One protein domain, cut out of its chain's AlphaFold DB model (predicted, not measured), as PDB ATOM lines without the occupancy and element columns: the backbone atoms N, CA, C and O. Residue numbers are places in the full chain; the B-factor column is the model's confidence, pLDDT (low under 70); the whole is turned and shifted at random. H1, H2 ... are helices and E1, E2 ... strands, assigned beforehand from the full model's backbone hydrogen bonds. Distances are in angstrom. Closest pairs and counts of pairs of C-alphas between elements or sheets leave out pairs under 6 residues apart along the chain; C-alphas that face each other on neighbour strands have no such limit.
ATOM      1  N   LEU A  26      29.887 -20.378 -11.212       97.19
ATOM      2  CA  LEU A  26      29.851 -20.806  -9.817       97.19
ATOM      3  C   LEU A  26      30.817 -21.977  -9.590       97.19
ATOM      4  O   LEU A  26      30.599 -23.086 -10.096       97.19
ATOM      5  N   LEU A  27      31.868 -21.751  -8.803       97.25
ATOM      6  CA  LEU A  27      32.933 -22.732  -8.605       97.25
ATOM      7  C   LEU A  27      32.474 -23.949  -7.802       97.25
ATOM      8  O   LEU A  27      32.721 -25.071  -8.243       97.25
ATOM      9  N   SER A  28      31.761 -23.755  -6.687       96.19
ATOM     10  CA  SER A  28      31.311 -24.858  -5.832       96.19
ATOM     11  C   SER A  28      29.932 -24.650  -5.208       96.19
ATOM     12  O   SER A  28      29.608 -23.552  -4.759       96.19
ATOM     13  N   LEU A  29      29.133 -25.719  -5.105       95.88
ATOM     14  CA  LEU A  29      27.923 -25.722  -4.264       95.88
ATOM     15  C   LEU A  29      28.240 -26.023  -2.795       95.88
ATOM     16  O   LEU A  29      27.386 -25.871  -1.930       95.88
ATOM     17  N   GLN A  30      29.478 -26.410  -2.497       94.00
ATOM     18  CA  GLN A  30      29.964 -26.669  -1.147       94.00
ATOM     19  C   GLN A  30      30.782 -25.486  -0.599       94.00
ATOM     20  O   GLN A  30      31.597 -25.641   0.313       94.00
ATOM     21  N   PHE A  31      30.571 -24.286  -1.153       95.81
ATOM     22  CA  PHE A  31      31.346 -23.094  -0.810       95.81
ATOM     23  C   PHE A  31      31.298 -22.751   0.681       95.81
ATOM     24  O   PHE A  31      32.312 -22.335   1.227       95.81
ATOM     25  N   ASP A  32      30.177 -22.976   1.369       94.25
ATOM     26  CA  ASP A  32      30.084 -22.723   2.812       94.25
ATOM     27  C   ASP A  32      31.068 -23.576   3.626       94.25
ATOM     28  O   ASP A  32      31.664 -23.085   4.586       94.25
ATOM     29  N   ALA A  33      31.279 -24.837   3.238       92.50
ATOM     30  CA  ALA A  33      32.251 -25.711   3.891       92.50
ATOM     31  C   ALA A  33      33.684 -25.218   3.641       92.50
ATOM     32  O   ALA A  33      34.474 -25.095   4.581       92.50
ATOM     33  N   TRP A  34      33.993 -24.852   2.395       94.75
ATOM     34  CA  TRP A  34      35.277 -24.249   2.036       94.75
ATOM     35  C   TRP A  34      35.527 -22.925   2.769       94.75
ATOM     36  O   TRP A  34      36.624 -22.687   3.276       94.75
ATOM     37  N   HIS A  35      34.505 -22.069   2.862       95.31
ATOM     38  CA  HIS A  35      34.583 -20.776   3.525       95.31
ATOM     39  C   HIS A  35      34.873 -20.957   5.012       95.31
ATOM     40  O   HIS A  35      35.786 -20.313   5.507       95.31
ATOM     41  N   LYS A  36      34.177 -21.869   5.703       92.06
ATOM     42  CA  LYS A  36      34.434 -22.193   7.119       92.06
ATOM     43  C   LYS A  36      35.830 -22.774   7.357       92.06
ATOM     44  O   LYS A  36      36.451 -22.488   8.373       92.06
ATOM     45  N   MET A  37      36.333 -23.596   6.434       89.12
ATOM     46  CA  MET A  37      37.702 -24.119   6.501       89.12
ATOM     47  C   MET A  37      38.737 -22.991   6.350       89.12
ATOM     48  O   MET A  37      39.766 -22.994   7.023       89.12
ATOM     49  N   LYS A  38      38.490 -22.030   5.451       89.81
ATOM     50  CA  LYS A  38      39.437 -20.951   5.138       89.81
ATOM     51  C   LYS A  38      39.351 -19.760   6.095       89.81
ATOM     52  O   LYS A  38      40.380 -19.149   6.384       89.81
ATOM     53  N   PHE A  39      38.149 -19.411   6.534       90.25
ATOM     54  CA  PHE A  39      37.823 -18.213   7.296       90.25
ATOM     55  C   PHE A  39      37.043 -18.583   8.557       90.25
ATOM     56  O   PHE A  39      36.139 -19.411   8.520       90.25
ATOM     57  N   GLY A  40      37.345 -17.906   9.666       84.56
ATOM     58  CA  GLY A  40      36.586 -18.027  10.916       84.56
ATOM     59  C   GLY A  40      35.353 -17.119  10.996       84.56
ATOM     60  O   GLY A  40      34.757 -17.017  12.060       84.56
ATOM     61  N   SER A  41      35.006 -16.416   9.915       91.62
ATOM     62  CA  SER A  41      33.897 -15.459   9.867       91.62
ATOM     63  C   SER A  41      32.670 -16.023   9.153       91.62
ATOM     64  O   SER A  41      32.772 -16.943   8.338       91.62
ATOM     65  N   ASP A  42      31.517 -15.399   9.389       93.38
ATOM     66  CA  ASP A  42      30.267 -15.757   8.720       93.38
ATOM     67  C   ASP A  42      30.322 -15.500   7.210       93.38
ATOM     68  O   ASP A  42      30.794 -14.456   6.747       93.38
ATOM     69  N   ASN A  43      29.766 -16.430   6.431       95.50
ATOM     70  CA  ASN A  43      29.550 -16.235   5.003       95.50
ATOM     71  C   ASN A  43      28.220 -15.507   4.748       95.50
ATOM     72  O   ASN A  43      27.197 -16.130   4.470       95.50
ATOM     73  N   ARG A  44      28.233 -14.172   4.798       95.19
ATOM     74  CA  ARG A  44      27.023 -13.343   4.615       95.19
ATOM     75  C   ARG A  44      26.382 -13.440   3.227       95.19
ATOM     76  O   ARG A  44      25.229 -13.060   3.066       95.19
ATOM     77  N   HIS A  45      27.125 -13.922   2.232       95.62
ATOM     78  CA  HIS A  45      26.680 -13.991   0.837       95.62
ATOM     79  C   HIS A  45      26.328 -15.416   0.383       95.62
ATOM     80  O   HIS A  45      25.929 -15.610  -0.767       95.62
ATOM     81  N   GLY A  46      26.465 -16.414   1.267       96.25
ATOM     82  CA  GLY A  46      26.191 -17.818   0.956       96.25
ATOM     83  C   GLY A  46      26.920 -18.283  -0.310       96.25
ATOM     84  O   GLY A  46      28.083 -17.942  -0.544       96.25
ATOM     85  N   LEU A  47      26.213 -19.015  -1.171       96.19
ATOM     86  CA  LEU A  47      26.748 -19.502  -2.447       96.19
ATOM     87  C   LEU A  47      27.184 -18.388  -3.408       96.19
ATOM     88  O   LEU A  47      28.072 -18.619  -4.224       96.19
ATOM     89  N   HIS A  48      26.603 -17.193  -3.309       96.25
ATOM     90  CA  HIS A  48      26.871 -16.066  -4.209       96.25
ATOM     91  C   HIS A  48      27.980 -15.139  -3.692       96.25
ATOM     92  O   HIS A  48      28.119 -14.007  -4.149       96.25
ATOM     93  N   ASN A  49      28.779 -15.605  -2.732       96.69
ATOM     94  CA  ASN A  49      29.987 -14.909  -2.318       96.69
ATOM     95  C   ASN A  49      30.932 -14.735  -3.516       96.69
ATOM     96  O   ASN A  49      31.192 -15.698  -4.235       96.69
ATOM     97  N   GLY A  50      31.494 -13.536  -3.699       94.50
ATOM     98  CA  GLY A  50      32.389 -13.232  -4.820       94.50
ATOM     99  C   GLY A  50      33.608 -14.158  -4.918       94.50
ATOM    100  O   GLY A  50      34.120 -14.385  -6.004       94.50
ATOM    101  N   MET A  51      34.037 -14.781  -3.815       94.56
ATOM    102  CA  MET A  51      35.107 -15.789  -3.839       94.56
ATOM    103  C   MET A  51      34.691 -17.129  -4.466       94.56
ATOM    104  O   MET A  51      35.560 -17.916  -4.837       94.56
ATOM    105  N   ASN A  52      33.390 -17.404  -4.569       97.50
ATOM    106  CA  ASN A  52      32.835 -18.570  -5.260       97.50
ATOM    107  C   ASN A  52      32.565 -18.311  -6.748       97.50
ATOM    108  O   ASN A  52      32.184 -19.224  -7.481       97.50
ATOM    109  N   LEU A  53      32.712 -17.061  -7.183       97.25
ATOM    110  CA  LEU A  53      32.444 -16.626  -8.540       97.25
ATOM    111  C   LEU A  53      33.768 -16.499  -9.291       97.25
ATOM    112  O   LEU A  53      34.717 -15.876  -8.818       97.25
ATOM    113  N   SER A  54      33.853 -17.129 -10.460       96.19
ATOM    114  CA  SER A  54      35.018 -17.010 -11.331       96.19
ATOM    115  C   SER A  54      34.638 -16.302 -12.618       96.19
ATOM    116  O   SER A  54      33.888 -16.848 -13.430       96.19
ATOM    117  N   GLY A  55      35.172 -15.092 -12.774       94.81
ATOM    118  CA  GLY A  55      34.859 -14.204 -13.885       94.81
ATOM    119  C   GLY A  55      35.603 -14.568 -15.152       94.81
ATOM    120  O   GLY A  55      36.818 -14.793 -15.132       94.81
ATOM    121  N   SER A  81      43.876 -19.200 -24.671       93.94
ATOM    122  CA  SER A  81      45.109 -19.895 -24.289       93.94
ATOM    123  C   SER A  81      45.213 -20.076 -22.773       93.94
ATOM    124  O   SER A  81      45.105 -19.114 -22.009       93.94
ATOM    125  N   ALA A  82      45.515 -21.299 -22.333       97.44
ATOM    126  CA  ALA A  82      45.805 -21.568 -20.930       97.44
ATOM    127  C   ALA A  82      47.074 -20.825 -20.481       97.44
ATOM    128  O   ALA A  82      48.102 -20.860 -21.156       97.44
ATOM    129  N   TYR A  83      47.021 -20.190 -19.311       98.00
ATOM    130  CA  TYR A  83      48.210 -19.642 -18.660       98.00
ATOM    131  C   TYR A  83      48.929 -20.719 -17.857       98.00
ATOM    132  O   TYR A  83      50.153 -20.773 -17.865       98.00
ATOM    133  N   TYR A  84      48.189 -21.587 -17.171       98.69
ATOM    134  CA  TYR A  84      48.768 -22.676 -16.398       98.69
ATOM    135  C   TYR A  84      47.864 -23.901 -16.387       98.69
ATOM    136  O   TYR A  84      46.666 -23.814 -16.661       98.69
ATOM    137  N   LYS A  85      48.456 -25.053 -16.075       98.75
ATOM    138  CA  LYS A  85      47.722 -26.285 -15.806       98.75
ATOM    139  C   LYS A  85      48.182 -26.907 -14.505       98.75
ATOM    140  O   LYS A  85      49.368 -26.859 -14.171       98.75
ATOM    141  N   VAL A  86      47.241 -27.512 -13.799       98.75
ATOM    142  CA  VAL A  86      47.491 -28.257 -12.570       98.75
ATOM    143  C   VAL A  86      46.983 -29.675 -12.753       98.75
ATOM    144  O   VAL A  86      45.831 -29.873 -13.133       98.75
ATOM    145  N   THR A  87      47.826 -30.660 -12.460       98.62
ATOM    146  CA  THR A  87      47.391 -32.042 -12.274       98.62
ATOM    147  C   THR A  87      47.175 -32.305 -10.790       98.62
ATOM    148  O   THR A  87      48.050 -32.000  -9.980       98.62
ATOM    149  N   CYS A  88      46.029 -32.868 -10.419       97.62
ATOM    150  CA  CYS A  88      45.690 -33.204  -9.037       97.62
ATOM    151  C   CYS A  88      45.100 -34.616  -8.930       97.62
ATOM    152  O   CYS A  88      44.504 -35.089  -9.901       97.62
ATOM    153  N   PRO A  89      45.248 -35.295  -7.776       97.19
ATOM    154  CA  PRO A  89      44.664 -36.617  -7.569       97.19
ATOM    155  C   PRO A  89      43.171 -36.631  -7.901       97.19
ATOM    156  O   PRO A  89      42.447 -35.674  -7.619       97.19
ATOM    157  N   ARG A  90      42.693 -37.716  -8.505       95.88
ATOM    158  CA  ARG A  90      41.269 -37.895  -8.778       95.88
ATOM    159  C   ARG A  90      40.613 -38.582  -7.585       95.88
ATOM    160  O   ARG A  90      40.680 -39.798  -7.460       95.88
ATOM    161  N   ARG A  91      39.943 -37.805  -6.730       91.75
ATOM    162  CA  ARG A  91      39.191 -38.328  -5.570       91.75
ATOM    163  C   ARG A  91      37.701 -38.567  -5.823       91.75
ATOM    164  O   ARG A  91      37.003 -39.076  -4.956       91.75
ATOM    165  N   GLY A  92      37.206 -38.211  -7.004       89.44
ATOM    166  CA  GLY A  92      35.796 -38.354  -7.346       89.44
ATOM    167  C   GLY A  92      35.420 -37.619  -8.625       89.44
ATOM    168  O   GLY A  92      36.284 -37.191  -9.401       89.44
ATOM    169  N   LYS A  93      34.109 -37.496  -8.844       90.50
ATOM    170  CA  LYS A  93      33.548 -36.614  -9.873       90.50
ATOM    171  C   LYS A  93      33.674 -35.161  -9.422       90.50
ATOM    172  O   LYS A  93      33.590 -34.871  -8.234       90.50
ATOM    173  N   LEU A  94      33.854 -34.260 -10.381       93.81
ATOM    174  CA  LEU A  94      33.937 -32.827 -10.127       93.81
ATOM    175  C   LEU A  94      32.596 -32.182 -10.459       93.81
ATOM    176  O   LEU A  94      32.231 -32.119 -11.633       93.81
ATOM    177  N   GLU A  95      31.896 -31.661  -9.450       93.81
ATOM    178  CA  GLU A  95      30.583 -31.012  -9.614       93.81
ATOM    179  C   GLU A  95      30.596 -29.878 -10.654       93.81
ATOM    180  O   GLU A  95      29.617 -29.652 -11.365       93.81
ATOM    181  N   LEU A  96      31.738 -29.197 -10.796       95.44
ATOM    182  CA  LEU A  96      31.934 -28.140 -11.778       95.44
ATOM    183  C   LEU A  96      31.726 -28.662 -13.204       95.44
ATOM    184  O   LEU A  96      31.145 -27.976 -14.040       95.44
ATOM    185  N   THR A  97      32.164 -29.892 -13.477       95.50
ATOM    186  CA  THR A  97      32.016 -30.515 -14.796       95.50
ATOM    187  C   THR A  97      30.581 -30.932 -15.087       95.50
ATOM    188  O   THR A  97      30.218 -31.028 -16.255       95.50
ATOM    189  N   ASP A  98      29.768 -31.171 -14.056       94.44
ATOM    190  CA  ASP A  98      28.343 -31.469 -14.205       94.44
ATOM    191  C   ASP A  98      27.554 -30.189 -14.498       94.44
ATOM    192  O   ASP A  98      26.730 -30.178 -15.409       94.44
ATOM    193  N   ARG A  99      27.870 -29.090 -13.797       95.62
ATOM    194  CA  ARG A  99      27.273 -27.766 -14.052       95.62
ATOM    195  C   ARG A  99      27.688 -27.166 -15.391       95.62
ATOM    196  O   ARG A  99      26.877 -26.523 -16.050       95.62
ATOM    197  N   TYR A 100      28.940 -27.371 -15.793       96.62
ATOM    198  CA  TYR A 100      29.512 -26.792 -17.007       96.62
ATOM    199  C   TYR A 100      30.119 -27.877 -17.902       96.62
ATOM    200  O   TYR A 100      31.343 -27.964 -18.021       96.62
ATOM    201  N   PRO A 101      29.300 -28.707 -18.583       95.44
ATOM    202  CA  PRO A 101      29.804 -29.816 -19.399       95.44
ATOM    203  C   PRO A 101      30.801 -29.389 -20.482       95.44
ATOM    204  O   PRO A 101      31.670 -30.171 -20.863       95.44
ATOM    205  N   TRP A 102      30.728 -28.134 -20.932       94.62
ATOM    206  CA  TRP A 102      31.626 -27.552 -21.925       94.62
ATOM    207  C   TRP A 102      33.089 -27.423 -21.466       94.62
ATOM    208  O   TRP A 102      33.953 -27.251 -22.325       94.62
ATOM    209  N   ILE A 103      33.418 -27.568 -20.172       95.94
ATOM    210  CA  ILE A 103      34.823 -27.649 -19.705       95.94
ATOM    211  C   ILE A 103      35.410 -29.056 -19.848       95.94
ATOM    212  O   ILE A 103      36.623 -29.242 -19.758       95.94
ATOM    213  N   ARG A 104      34.578 -30.086 -20.035       96.50
ATOM    214  CA  ARG A 104      35.059 -31.470 -20.093       96.50
ATOM    215  C   ARG A 104      35.880 -31.687 -21.360       96.50
ATOM    216  O   ARG A 104      35.490 -31.287 -22.456       96.50
ATOM    217  N   ARG A 105      37.021 -32.354 -21.222       96.38
ATOM    218  CA  ARG A 105      37.830 -32.868 -22.330       96.38
ATOM    219  C   ARG A 105      38.147 -34.337 -22.069       96.38
ATOM    220  O   ARG A 105      38.479 -34.709 -20.948       96.38
ATOM    221  N   GLY A 106      38.045 -35.170 -23.101       95.19
ATOM    222  CA  GLY A 106      38.300 -36.607 -22.996       95.19
ATOM    223  C   GLY A 106      37.234 -37.392 -22.218       95.19
ATOM    224  O   GLY A 106      36.153 -36.900 -21.894       95.19
ATOM    225  N   ALA A 107      37.540 -38.658 -21.934       93.75
ATOM    226  CA  ALA A 107      36.589 -39.634 -21.406       93.75
ATOM    227  C   ALA A 107      36.482 -39.594 -19.868       93.75
ATOM    228  O   ALA A 107      37.026 -40.453 -19.179       93.75
ATOM    229  N   HIS A 108      35.737 -38.626 -19.320       95.44
ATOM    230  CA  HIS A 108      35.525 -38.461 -17.864       95.44
ATOM    231  C   HIS A 108      34.948 -39.701 -17.160       95.44
ATOM    232  O   HIS A 108      35.159 -39.883 -15.963       95.44
ATOM    233  N   HIS A 109      34.240 -40.569 -17.886       92.00
ATOM    234  CA  HIS A 109      33.680 -41.815 -17.354       92.00
ATOM    235  C   HIS A 109      34.733 -42.910 -17.123       92.00
ATOM    236  O   HIS A 109      34.499 -43.807 -16.319       92.00
ATOM    237  N   ARG A 110      35.884 -42.856 -17.807       92.94
ATOM    238  CA  ARG A 110      36.950 -43.848 -17.627       92.94
ATOM    239  C   ARG A 110      37.736 -43.556 -16.350       92.94
ATOM    240  O   ARG A 110      37.930 -42.377 -16.043       92.94
ATOM    241  N   PRO A 111      38.213 -44.579 -15.621       94.31
ATOM    242  CA  PRO A 111      39.093 -44.376 -14.477       94.31
ATOM    243  C   PRO A 111      40.392 -43.675 -14.897       94.31
ATOM    244  O   PRO A 111      40.920 -43.916 -15.983       94.31
ATOM    245  N   SER A 112      40.913 -42.818 -14.025       97.19
ATOM    246  CA  SER A 112      42.225 -42.186 -14.169       97.19
ATOM    247  C   SER A 112      42.788 -41.860 -12.781       97.19
ATOM    248  O   SER A 112      41.999 -41.587 -11.877       97.19
ATOM    249  N   PRO A 113      44.115 -41.865 -12.578       97.75
ATOM    250  CA  PRO A 113      44.704 -41.505 -11.286       97.75
ATOM    251  C   PRO A 113      44.536 -40.017 -10.945       97.75
ATOM    252  O   PRO A 113      44.508 -39.645  -9.771       97.75
ATOM    253  N   SER A 114      44.420 -39.147 -11.952       98.25
ATOM    254  CA  SER A 114      44.362 -37.699 -11.747       98.25
ATOM    255  C   SER A 114      43.427 -36.975 -12.715       98.25
ATOM    256  O   SER A 114      42.960 -37.533 -13.718       98.25
ATOM    257  N   TRP A 115      43.158 -35.713 -12.380       98.25
ATOM    258  CA  TRP A 115      42.597 -34.693 -13.259       98.25
ATOM    259  C   TRP A 115      43.700 -33.719 -13.675       98.25
ATOM    260  O   TRP A 115      44.495 -33.307 -12.834       98.25
ATOM    261  N   GLU A 116      43.738 -33.311 -14.943       98.56
ATOM    262  CA  GLU A 116      44.455 -32.116 -15.396       98.56
ATOM    263  C   GLU A 116      43.446 -30.991 -15.634       98.56
ATOM    264  O   GLU A 116      42.501 -31.151 -16.406       98.56
ATOM    265  N   ILE A 117      43.661 -29.851 -14.980       98.50
ATOM    266  CA  ILE A 117      42.820 -28.661 -15.093       98.50
ATOM    267  C   ILE A 117      43.646 -27.534 -15.703       98.50
ATOM    268  O   ILE A 117      44.720 -27.212 -15.191       98.50
ATOM    269  N   SER A 118      43.158 -26.928 -16.783       98.56
ATOM    270  CA  SER A 118      43.756 -25.738 -17.388       98.56
ATOM    271  C   SER A 118      43.051 -24.466 -16.935       98.56
ATOM    272  O   SER A 118      41.835 -24.444 -16.743       98.56
ATOM    273  N   PHE A 119      43.825 -23.396 -16.786       98.44
ATOM    274  CA  PHE A 119      43.356 -22.131 -16.238       98.44
ATOM    275  C   PHE A 119      43.813 -20.934 -17.069       98.44
ATOM    276  O   PHE A 119      44.911 -20.940 -17.637       98.44
ATOM    277  N   THR A 120      43.007 -19.872 -17.076       97.62
ATOM    278  CA  THR A 120      43.478 -18.519 -17.414       97.62
ATOM    279  C   THR A 120      44.466 -18.018 -16.355       97.62
ATOM    280  O   THR A 120      44.620 -18.628 -15.299       97.62
ATOM    281  N   ALA A 121      45.125 -16.878 -16.593       95.94
ATOM    282  CA  ALA A 121      46.011 -16.275 -15.594       95.94
ATOM    283  C   ALA A 121      45.265 -15.998 -14.275       95.94
ATOM    284  O   ALA A 121      45.713 -16.421 -13.215       95.94
ATOM    285  N   SER A 122      44.065 -15.416 -14.351       94.31
ATOM    286  CA  SER A 122      43.206 -15.112 -13.199       94.31
ATOM    287  C   SER A 122      42.566 -16.338 -12.537       94.31
ATOM    288  O   SER A 122      41.849 -16.175 -11.547       94.31
ATOM    289  N   GLY A 123      42.832 -17.554 -13.021       96.56
ATOM    290  CA  GLY A 123      42.367 -18.800 -12.413       96.56
ATOM    291  C   GLY A 123      40.970 -19.253 -12.839       96.56
ATOM    292  O   GLY A 123      40.401 -20.114 -12.168       96.56
ATOM    293  N   PHE A 124      40.428 -18.722 -13.938       97.38
ATOM    294  CA  PHE A 124      39.199 -19.240 -14.540       97.38
ATOM    295  C   PHE A 124      39.466 -20.622 -15.163       97.38
ATOM    296  O   PHE A 124      40.417 -20.743 -15.945       97.38
ATOM    297  N   PRO A 125      38.687 -21.669 -14.833       97.38
ATOM    298  CA  PRO A 125      38.894 -23.014 -15.364       97.38
ATOM    299  C   PRO A 125      38.442 -23.100 -16.828       97.38
ATOM    300  O   PRO A 125      37.286 -22.854 -17.154       97.38
ATOM    301  N   LEU A 126      39.362 -23.474 -17.716       97.50
ATOM    302  CA  LEU A 126      39.119 -23.568 -19.160       97.50
ATOM    303  C   LEU A 126      38.743 -24.987 -19.587       97.50
ATOM    304  O   LEU A 126      37.823 -25.185 -20.379       97.50
ATOM    305  N   ALA A 127      39.469 -25.981 -19.078       97.50
ATOM    306  CA  ALA A 127      39.216 -27.378 -19.382       97.50
ATOM    307  C   ALA A 127      39.637 -28.299 -18.239       97.50
ATOM    308  O   ALA A 127      40.577 -28.010 -17.500       97.50
ATOM    309  N   ILE A 128      38.958 -29.439 -18.145       98.00
ATOM    310  CA  ILE A 128      39.263 -30.526 -17.216       98.00
ATOM    311  C   ILE A 128      39.338 -31.822 -18.013       98.00
ATOM    312  O   ILE A 128      38.374 -32.187 -18.694       98.00
ATOM    313  N   ALA A 129      40.459 -32.531 -17.910       97.94
ATOM    314  CA  ALA A 129      40.689 -33.808 -18.577       97.94
ATOM    315  C   ALA A 129      41.144 -34.888 -17.585       97.94
ATOM    316  O   ALA A 129      41.914 -34.582 -16.671       97.94
ATOM    317  N   PRO A 130      40.718 -36.156 -17.743       98.00
ATOM    318  CA  PRO A 130      41.351 -37.261 -17.033       98.00
ATOM    319  C   PRO A 130      42.816 -37.378 -17.473       98.00
ATOM    320  O   PRO A 130      43.134 -37.194 -18.647       98.00
ATOM    321  N   SER A 131      43.706 -37.688 -16.535       97.94
ATOM    322  CA  SER A 131      45.141 -37.832 -16.788       97.94
ATOM    323  C   SER A 131      45.667 -39.140 -16.208       97.94
ATOM    324  O   SER A 131      45.295 -39.540 -15.105       97.94
ATOM    325  N   HIS A 132      46.552 -39.804 -16.955       97.25
ATOM    326  CA  HIS A 132      47.260 -41.014 -16.523       97.25
ATOM    327  C   HIS A 132      48.476 -40.714 -15.640       97.25
ATOM    328  O   HIS A 132      49.140 -41.632 -15.174       97.25
ATOM    329  N   ARG A 133      48.782 -39.435 -15.401       97.62
ATOM    330  CA  ARG A 133      49.876 -39.052 -14.514       97.62
ATOM    331  C   ARG A 133      49.492 -39.350 -13.069       97.62
ATOM    332  O   ARG A 133      48.533 -38.778 -12.553       97.62
ATOM    333  N   GLU A 134      50.273 -40.177 -12.402       97.69
ATOM    334  CA  GLU A 134      50.146 -40.378 -10.965       97.69
ATOM    335  C   GLU A 134      50.806 -39.215 -10.226       97.69
ATOM    336  O   GLU A 134      51.981 -38.906 -10.427       97.69
ATOM    337  N   VAL A 135      50.025 -38.522  -9.399       97.12
ATOM    338  CA  VAL A 135      50.525 -37.462  -8.524       97.12
ATOM    339  C   VAL A 135      49.964 -37.681  -7.121       97.12
ATOM    340  O   VAL A 135      48.759 -37.876  -6.986       97.12
ATOM    341  N   PRO A 136      50.789 -37.631  -6.061       95.25
ATOM    342  CA  PRO A 136      50.297 -37.768  -4.689       95.25
ATOM    343  C   PRO A 136      49.654 -36.471  -4.170       95.25
ATOM    344  O   PRO A 136      48.916 -36.478  -3.190       95.25
ATOM    345  N   LYS A 137      49.951 -35.338  -4.816       95.69
ATOM    346  CA  LYS A 137      49.458 -34.001  -4.471       95.69
ATOM    347  C   LYS A 137      49.363 -33.122  -5.722       95.69
ATOM    348  O   LYS A 137      49.998 -33.451  -6.725       95.69
ATOM    349  N   PRO A 138      48.614 -32.007  -5.676       97.44
ATOM    350  CA  PRO A 138      48.549 -31.058  -6.779       97.44
ATOM    351  C   PRO A 138      49.927 -30.597  -7.270       97.44
ATOM    352  O   PRO A 138      50.789 -30.218  -6.476       97.44
ATOM    353  N   LEU A 139      50.111 -30.600  -8.589       97.69
ATOM    354  CA  LEU A 139      51.357 -30.255  -9.267       97.69
ATOM    355  C   LEU A 139      51.073 -29.352 -10.467       97.69
ATOM    356  O   LEU A 139      50.219 -29.670 -11.293       97.69
ATOM    357  N   VAL A 140      51.822 -28.257 -10.605       98.44
ATOM    358  CA  VAL A 140      51.796 -27.436 -11.824       98.44
ATOM    359  C   VAL A 140      52.487 -28.213 -12.944       98.44
ATOM    360  O   VAL A 140      53.681 -28.494 -12.859       98.44
ATOM    361  N   THR A 141      51.745 -28.586 -13.985       98.00
ATOM    362  CA  THR A 141      52.264 -29.383 -15.113       98.00
ATOM    363  C   THR A 141      52.533 -28.558 -16.361       98.00
ATOM    364  O   THR A 141      53.254 -29.004 -17.252       98.00
ATOM    365  N   TYR A 142      51.999 -27.342 -16.414       98.38
ATOM    366  CA  TYR A 142      52.259 -26.382 -17.473       98.38
ATOM    367  C   TYR A 142      52.146 -24.961 -16.929       98.38
ATOM    368  O   TYR A 142      51.297 -24.674 -16.084       98.38
ATOM    369  N   ILE A 143      52.976 -24.069 -17.462       98.19
ATOM    370  CA  ILE A 143      52.950 -22.637 -17.191       98.19
ATOM    371  C   ILE A 143      53.417 -21.882 -18.438       98.19
ATOM    372  O   ILE A 143      54.375 -22.287 -19.105       98.19
ATOM    373  N   ARG A 144      52.747 -20.776 -18.762       97.12
ATOM    374  CA  ARG A 144      53.171 -19.846 -19.806       97.12
ATOM    375  C   ARG A 144      54.407 -19.092 -19.327       97.12
ATOM    376  O   ARG A 144      54.378 -18.469 -18.267       97.12
ATOM    377  N   THR A 145      55.473 -19.119 -20.124       95.94
ATOM    378  CA  THR A 145      56.721 -18.417 -19.802       95.94
ATOM    379  C   THR A 145      56.479 -16.914 -19.632       95.94
ATOM    380  O   THR A 145      55.822 -16.295 -20.466       95.94
ATOM    381  N   THR A 146      57.034 -16.313 -18.577       90.50
ATOM    382  CA  THR A 146      57.074 -14.852 -18.379       90.50
ATOM    383  C   THR A 146      58.415 -14.417 -17.790       90.50
ATOM    384  O   THR A 146      59.077 -15.194 -17.101       90.50
ATOM    385  N   GLN A 147      58.818 -13.178 -18.071       92.38
ATOM    386  CA  GLN A 147      60.017 -12.554 -17.499       92.38
ATOM    387  C   GLN A 147      59.786 -12.016 -16.077       92.38
ATOM    388  O   GLN A 147      60.744 -11.752 -15.359       92.38
ATOM    389  N   SER A 148      58.526 -11.871 -15.658       95.81
ATOM    390  CA  SER A 148      58.152 -11.382 -14.327       95.81
ATOM    391  C   SER A 148      57.659 -12.524 -13.422       95.81
ATOM    392  O   SER A 148      57.572 -13.679 -13.843       95.81
ATOM    393  N   ARG A 149      57.358 -12.226 -12.153       97.38
ATOM    394  CA  ARG A 149      56.865 -13.221 -11.185       97.38
ATOM    395  C   ARG A 149      55.448 -13.659 -11.542       97.38
ATOM    396  O   ARG A 149      54.584 -12.824 -11.798       97.38
ATOM    397  N   HIS A 150      55.179 -14.965 -11.491       98.00
ATOM    398  CA  HIS A 150      53.840 -15.504 -11.769       98.00
ATOM    399  C   HIS A 150      52.766 -14.985 -10.798       98.00
ATOM    400  O   HIS A 150      51.597 -14.891 -11.173       98.00
ATOM    401  N   GLU A 151      53.147 -14.604  -9.578       97.19
ATOM    402  CA  GLU A 151      52.238 -14.091  -8.538       97.19
ATOM    403  C   GLU A 151      51.438 -12.878  -9.021       97.19
ATOM    404  O   GLU A 151      50.235 -12.799  -8.772       97.19
ATOM    405  N   TYR A 152      52.080 -11.993  -9.788       96.69
ATOM    406  CA  TYR A 152      51.479 -10.756 -10.289       96.69
ATOM    407  C   TYR A 152      50.380 -10.990 -11.327       96.69
ATOM    408  O   TYR A 152      49.511 -10.144 -11.504       96.69
ATOM    409  N   PHE A 153      50.388 -12.143 -11.996       96.00
ATOM    410  CA  PHE A 153      49.391 -12.486 -13.013       96.00
ATOM    411  C   PHE A 153      48.323 -13.441 -12.490       96.00
ATOM    412  O   PHE A 153      47.260 -13.561 -13.093       96.00
ATOM    413  N   THR A 154      48.615 -14.153 -11.400       97.06
ATOM    414  CA  THR A 154      47.818 -15.309 -10.967       97.06
ATOM    415  C   THR A 154      47.006 -15.072  -9.705       97.06
ATOM    416  O   THR A 154      46.513 -16.028  -9.107       97.06
ATOM    417  N   LEU A 155      46.849 -13.809  -9.292       95.88
ATOM    418  CA  LEU A 155      46.275 -13.435  -7.993       95.88
ATOM    419  C   LEU A 155      46.987 -14.182  -6.854       95.88
ATOM    420  O   LEU A 155      46.360 -14.790  -5.987       95.88
ATOM    421  N   SER A 156      48.320 -14.228  -6.938       97.31
ATOM    422  CA  SER A 156      49.193 -14.949  -6.009       97.31
ATOM    423  C   SER A 156      48.924 -16.453  -5.890       97.31
ATOM    424  O   SER A 156      49.392 -17.069  -4.935       97.31
ATOM    425  N   ARG A 157      48.196 -17.087  -6.824       97.75
ATOM    426  CA  ARG A 157      47.952 -18.543  -6.801       97.75
ATOM    427  C   ARG A 157      49.193 -19.360  -7.142       97.75
ATOM    428  O   ARG A 157      49.342 -20.472  -6.635       97.75
ATOM    429  N   LEU A 158      50.075 -18.818  -7.978       98.31
ATOM    430  CA  LEU A 158      51.360 -19.416  -8.321       98.31
ATOM    431  C   LEU A 158      52.511 -18.514  -7.886       98.31
ATOM    432  O   LEU A 158      52.398 -17.296  -7.964       98.31
ATOM    433  N   THR A 159      53.628 -19.126  -7.500       97.94
ATOM    434  CA  THR A 159      54.930 -18.465  -7.326       97.94
ATOM    435  C   THR A 159      55.927 -18.937  -8.383       97.94
ATOM    436  O   THR A 159      55.647 -19.895  -9.102       97.94
ATOM    437  N   GLY A 160      57.078 -18.271  -8.484       97.12
ATOM    438  CA  GLY A 160      58.145 -18.569  -9.441       97.12
ATOM    439  C   GLY A 160      58.204 -17.614 -10.640       97.12
ATOM    440  O   GLY A 160      57.505 -16.597 -10.684       97.12
ATOM    441  N   THR A 161      59.069 -17.944 -11.599       96.56
ATOM    442  CA  THR A 161      59.380 -17.151 -12.799       96.56
ATOM    443  C   THR A 161      59.683 -18.057 -13.998       96.56
ATOM    444  O   THR A 161      60.028 -19.237 -13.855       96.56
ATOM    445  N   GLY A 162      59.603 -17.499 -15.209       95.38
ATOM    446  CA  GLY A 162      59.944 -18.221 -16.431       95.38
ATOM    447  C   GLY A 162      59.058 -19.449 -16.622       95.38
ATOM    448  O   GLY A 162      57.847 -19.334 -16.772       95.38
ATOM    449  N   ARG A 163      59.682 -20.628 -16.652       96.00
ATOM    450  CA  ARG A 163      59.010 -21.929 -16.822       96.00
ATOM    451  C   ARG A 163      58.850 -22.701 -15.509       96.00
ATOM    452  O   ARG A 163      58.478 -23.871 -15.535       96.00
ATOM    453  N   ARG A 164      59.200 -22.091 -14.374       95.56
ATOM    454  CA  ARG A 164      59.193 -22.736 -13.059       95.56
ATOM    455  C   ARG A 164      58.111 -22.093 -12.213       95.56
ATOM    456  O   ARG A 164      58.215 -20.917 -11.875       95.56
ATOM    457  N   ALA A 165      57.105 -22.878 -11.849       97.75
ATOM    458  CA  ALA A 165      56.032 -22.417 -10.990       97.75
ATOM    459  C   ALA A 165      55.590 -23.487  -9.995       97.75
ATOM    460  O   ALA A 165      55.608 -24.679 -10.300       97.75
ATOM    461  N   SER A 166      55.144 -23.028  -8.829       97.81
ATOM    462  CA  SER A 166      54.575 -23.862  -7.769       97.81
ATOM    463  C   SER A 166      53.288 -23.235  -7.250       97.81
ATOM    464  O   SER A 166      53.147 -22.011  -7.253       97.81
ATOM    465  N   LEU A 167      52.355 -24.066  -6.784       98.25
ATOM    466  CA  LEU A 167      51.146 -23.590  -6.112       98.25
ATOM    467  C   LEU A 167      51.507 -22.945  -4.773       98.25
ATOM    468  O   LEU A 167      52.259 -23.511  -3.982       98.25
ATOM    469  N   THR A 168      50.935 -21.776  -4.509       97.94
ATOM    470  CA  THR A 168      50.957 -21.160  -3.180       97.94
ATOM    471  C   THR A 168      49.806 -21.704  -2.328       97.94
ATOM    472  O   THR A 168      48.949 -22.452  -2.808       97.94
ATOM    473  N   ARG A 169      49.707 -21.255  -1.070       95.56
ATOM    474  CA  ARG A 169      48.523 -21.508  -0.234       95.56
ATOM    475  C   ARG A 169      47.229 -21.025  -0.901       95.56
ATOM    476  O   ARG A 169      46.232 -21.738  -0.863       95.56
ATOM    477  N   ALA A 170      47.248 -19.856  -1.543       95.50
ATOM    478  CA  ALA A 170      46.085 -19.332  -2.260       95.50
ATOM    479  C   ALA A 170      45.719 -20.209  -3.470       95.50
ATOM    480  O   ALA A 170      44.541 -20.468  -3.711       95.50
ATOM    481  N   GLY A 171      46.720 -20.720  -4.197       97.12
ATOM    482  CA  GLY A 171      46.509 -21.646  -5.311       97.12
ATOM    483  C   GLY A 171      45.913 -22.981  -4.870       97.12
ATOM    484  O   GLY A 171      44.964 -23.457  -5.487       97.12
ATOM    485  N   LEU A 172      46.417 -23.550  -3.772       96.44
ATOM    486  CA  LEU A 172      45.867 -24.772  -3.180       96.44
ATOM    487  C   LEU A 172      44.422 -24.574  -2.709       96.44
ATOM    488  O   LEU A 172      43.584 -25.427  -2.969       96.44
ATOM    489  N   GLN A 173      44.106 -23.436  -2.085       95.00
ATOM    490  CA  GLN A 173      42.737 -23.116  -1.669       95.00
ATOM    491  C   GLN A 173      41.787 -22.951  -2.859       95.00
ATOM    492  O   GLN A 173      40.655 -23.422  -2.796       95.00
ATOM    493  N   HIS A 174      42.233 -22.306  -3.942       96.38
ATOM    494  CA  HIS A 174      41.448 -22.186  -5.176       96.38
ATOM    495  C   HIS A 174      41.176 -23.552  -5.806       96.38
ATOM    496  O   HIS A 174      40.060 -23.833  -6.231       96.38
ATOM    497  N   LEU A 175      42.186 -24.423  -5.824       96.44
ATOM    498  CA  LEU A 175      42.028 -25.780  -6.329       96.44
ATOM    499  C   LEU A 175      41.081 -26.600  -5.449       96.44
ATOM    500  O   LEU A 175      40.185 -27.229  -5.992       96.44
ATOM    501  N   ALA A 176      41.232 -26.534  -4.124       94.69
ATOM    502  CA  ALA A 176      40.339 -27.185  -3.167       94.69
ATOM    503  C   ALA A 176      38.877 -26.774  -3.376       94.69
ATOM    504  O   ALA A 176      37.994 -27.623  -3.333       94.69
ATOM    505  N   LEU A 177      38.626 -25.486  -3.659       95.56
ATOM    506  CA  LEU A 177      37.290 -24.989  -3.988       95.56
ATOM    507  C   LEU A 177      36.712 -25.675  -5.233       95.56
ATOM    508  O   LEU A 177      35.561 -26.089  -5.229       95.56
ATOM    509  N   ILE A 178      37.518 -25.827  -6.282       95.94
ATOM    510  CA  ILE A 178      37.104 -26.455  -7.544       95.94
ATOM    511  C   ILE A 178      36.927 -27.968  -7.404       95.94
ATOM    512  O   ILE A 178      36.033 -28.547  -8.025       95.94
ATOM    513  N   THR A 179      37.798 -28.622  -6.635       94.44
ATOM    514  CA  THR A 179      37.809 -30.082  -6.506       94.44
ATOM    515  C   THR A 179      36.883 -30.605  -5.415       94.44
ATOM    516  O   THR A 179      36.626 -31.805  -5.376       94.44
ATOM    517  N   GLY A 180      36.365 -29.729  -4.549       91.62
ATOM    518  CA  GLY A 180      35.595 -30.129  -3.373       91.62
ATOM    519  C   GLY A 180      36.456 -30.769  -2.277       91.62
ATOM    520  O   GLY A 180      35.930 -31.447  -1.399       91.62
TER     521      GLY A 180
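What this domain is: This is residues 26 to 55 and 81 to 180 of the 184 residues of an uncharacterized protein of Verrucomicrobiales bacterium (UniProt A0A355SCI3). What would one see first? A twisted slab of four strands, E4, E3, E2 and E5, has helix H3 crossing over one of its faces, and H1 packs on H3 on its side away from the slab. The small hairpin of E6 and E7 packs on E5 through E7, while short H2 comes close to H3. What is it made of? The printed part has 130 residues with three named helices and seven named strands, in the order H1 E1 E2 H2 E3 E4 E5 E6 E7 H3; the class is mixed, helices and strands, with under half of the residues in named elements, and both the sheet E4 - E3 - E2 - E5 and the sheet E6 - E7 are antiparallel. The whole is compact, with a radius of gyration of the C-alphas of 14.6 A and spans of 39 by 38 by 26 A.

How they stand to each other: What do the first elements meet? H1, residues 31 to 38, touches H3, residues 169 to 179, at a shallow tilt of 26 degrees, opposite ways; the closest C-alphas are those of Trp 34 and Leu 177, 6.4 A apart. E1, residues 53 to 55, pairs with no named strand and is apart from H3. How is the larger sheet joined? E2, residues 84 to 89, is an inner strand between E3, residues 114 to 119, with N 86 and O 117 at 2.9 A, and E5, residues 139 to 143, with N 87 and O 139 at 2.8 A. E3 forms a hairpin with the edge strand E4, residues 125 to 131, where N 116 and O 129 are 2.8 A apart; the sheet is only just strongly twisted, its C-alphas lying up to 4.5 A off their best plane. H2, residues 95 to 99, is only just not on this sheet, with 4 pairs of C-alphas within 10 A, and is close to but not clearly touching H3, the closest C-alphas being those of Leu 96 and Ile 178, 6.9 A apart. What follows E5? E6, residues 158 to 161, and E7, residues 164 to 167, form a hairpin with N 159 and O 166 at 2.9 A, and the closest C-alphas of E5 and E7, those of Val 140 and Ser 166, are 6.1 A apart. How does H3 stand to the larger sheet? H3 is on it at a height over the sheet of 9.7 A and runs across the strands, its line at 68 degrees to that of E3 on the local plane. It lies over E3, on which 4 of its C-alphas fall, and only just not over E2, with 2. In H1, H2 and H3 every O i to N i+4 pair is within hydrogen-bond range.

Where its parts are: Where do the named elements begin? C-alpha 31, the first of H1, is at (31.346, -23.094, -0.810), and H1 is 10.3 A long. Which strands are longer? E2 measures 17.0 A, E3 16.2 A, E4 16.1 A and E5 11.1 A; C-alpha 84, the first of E2, is at (48.768, -22.676, -16.398). Where do they end? H3 is 15.1 A long and ends with C-alpha 179 at (37.809, -30.082, -6.506).

The domain as a whole: How far does it reach? The two C-alphas farthest apart are those of Arg 44 and His 132, 40.3 A. Where is it cut, and which links are long? Residues 56 to 80 are not printed, and C-alphas 55 and 81 are 15.7 A apart across the cut. The links H1 to E1, H2 to E3 and E5 to E6 are long, with 14 residues each. How confident is the model? The mean pLDDT of the printed part is 95.9, and no printed residue is under 70.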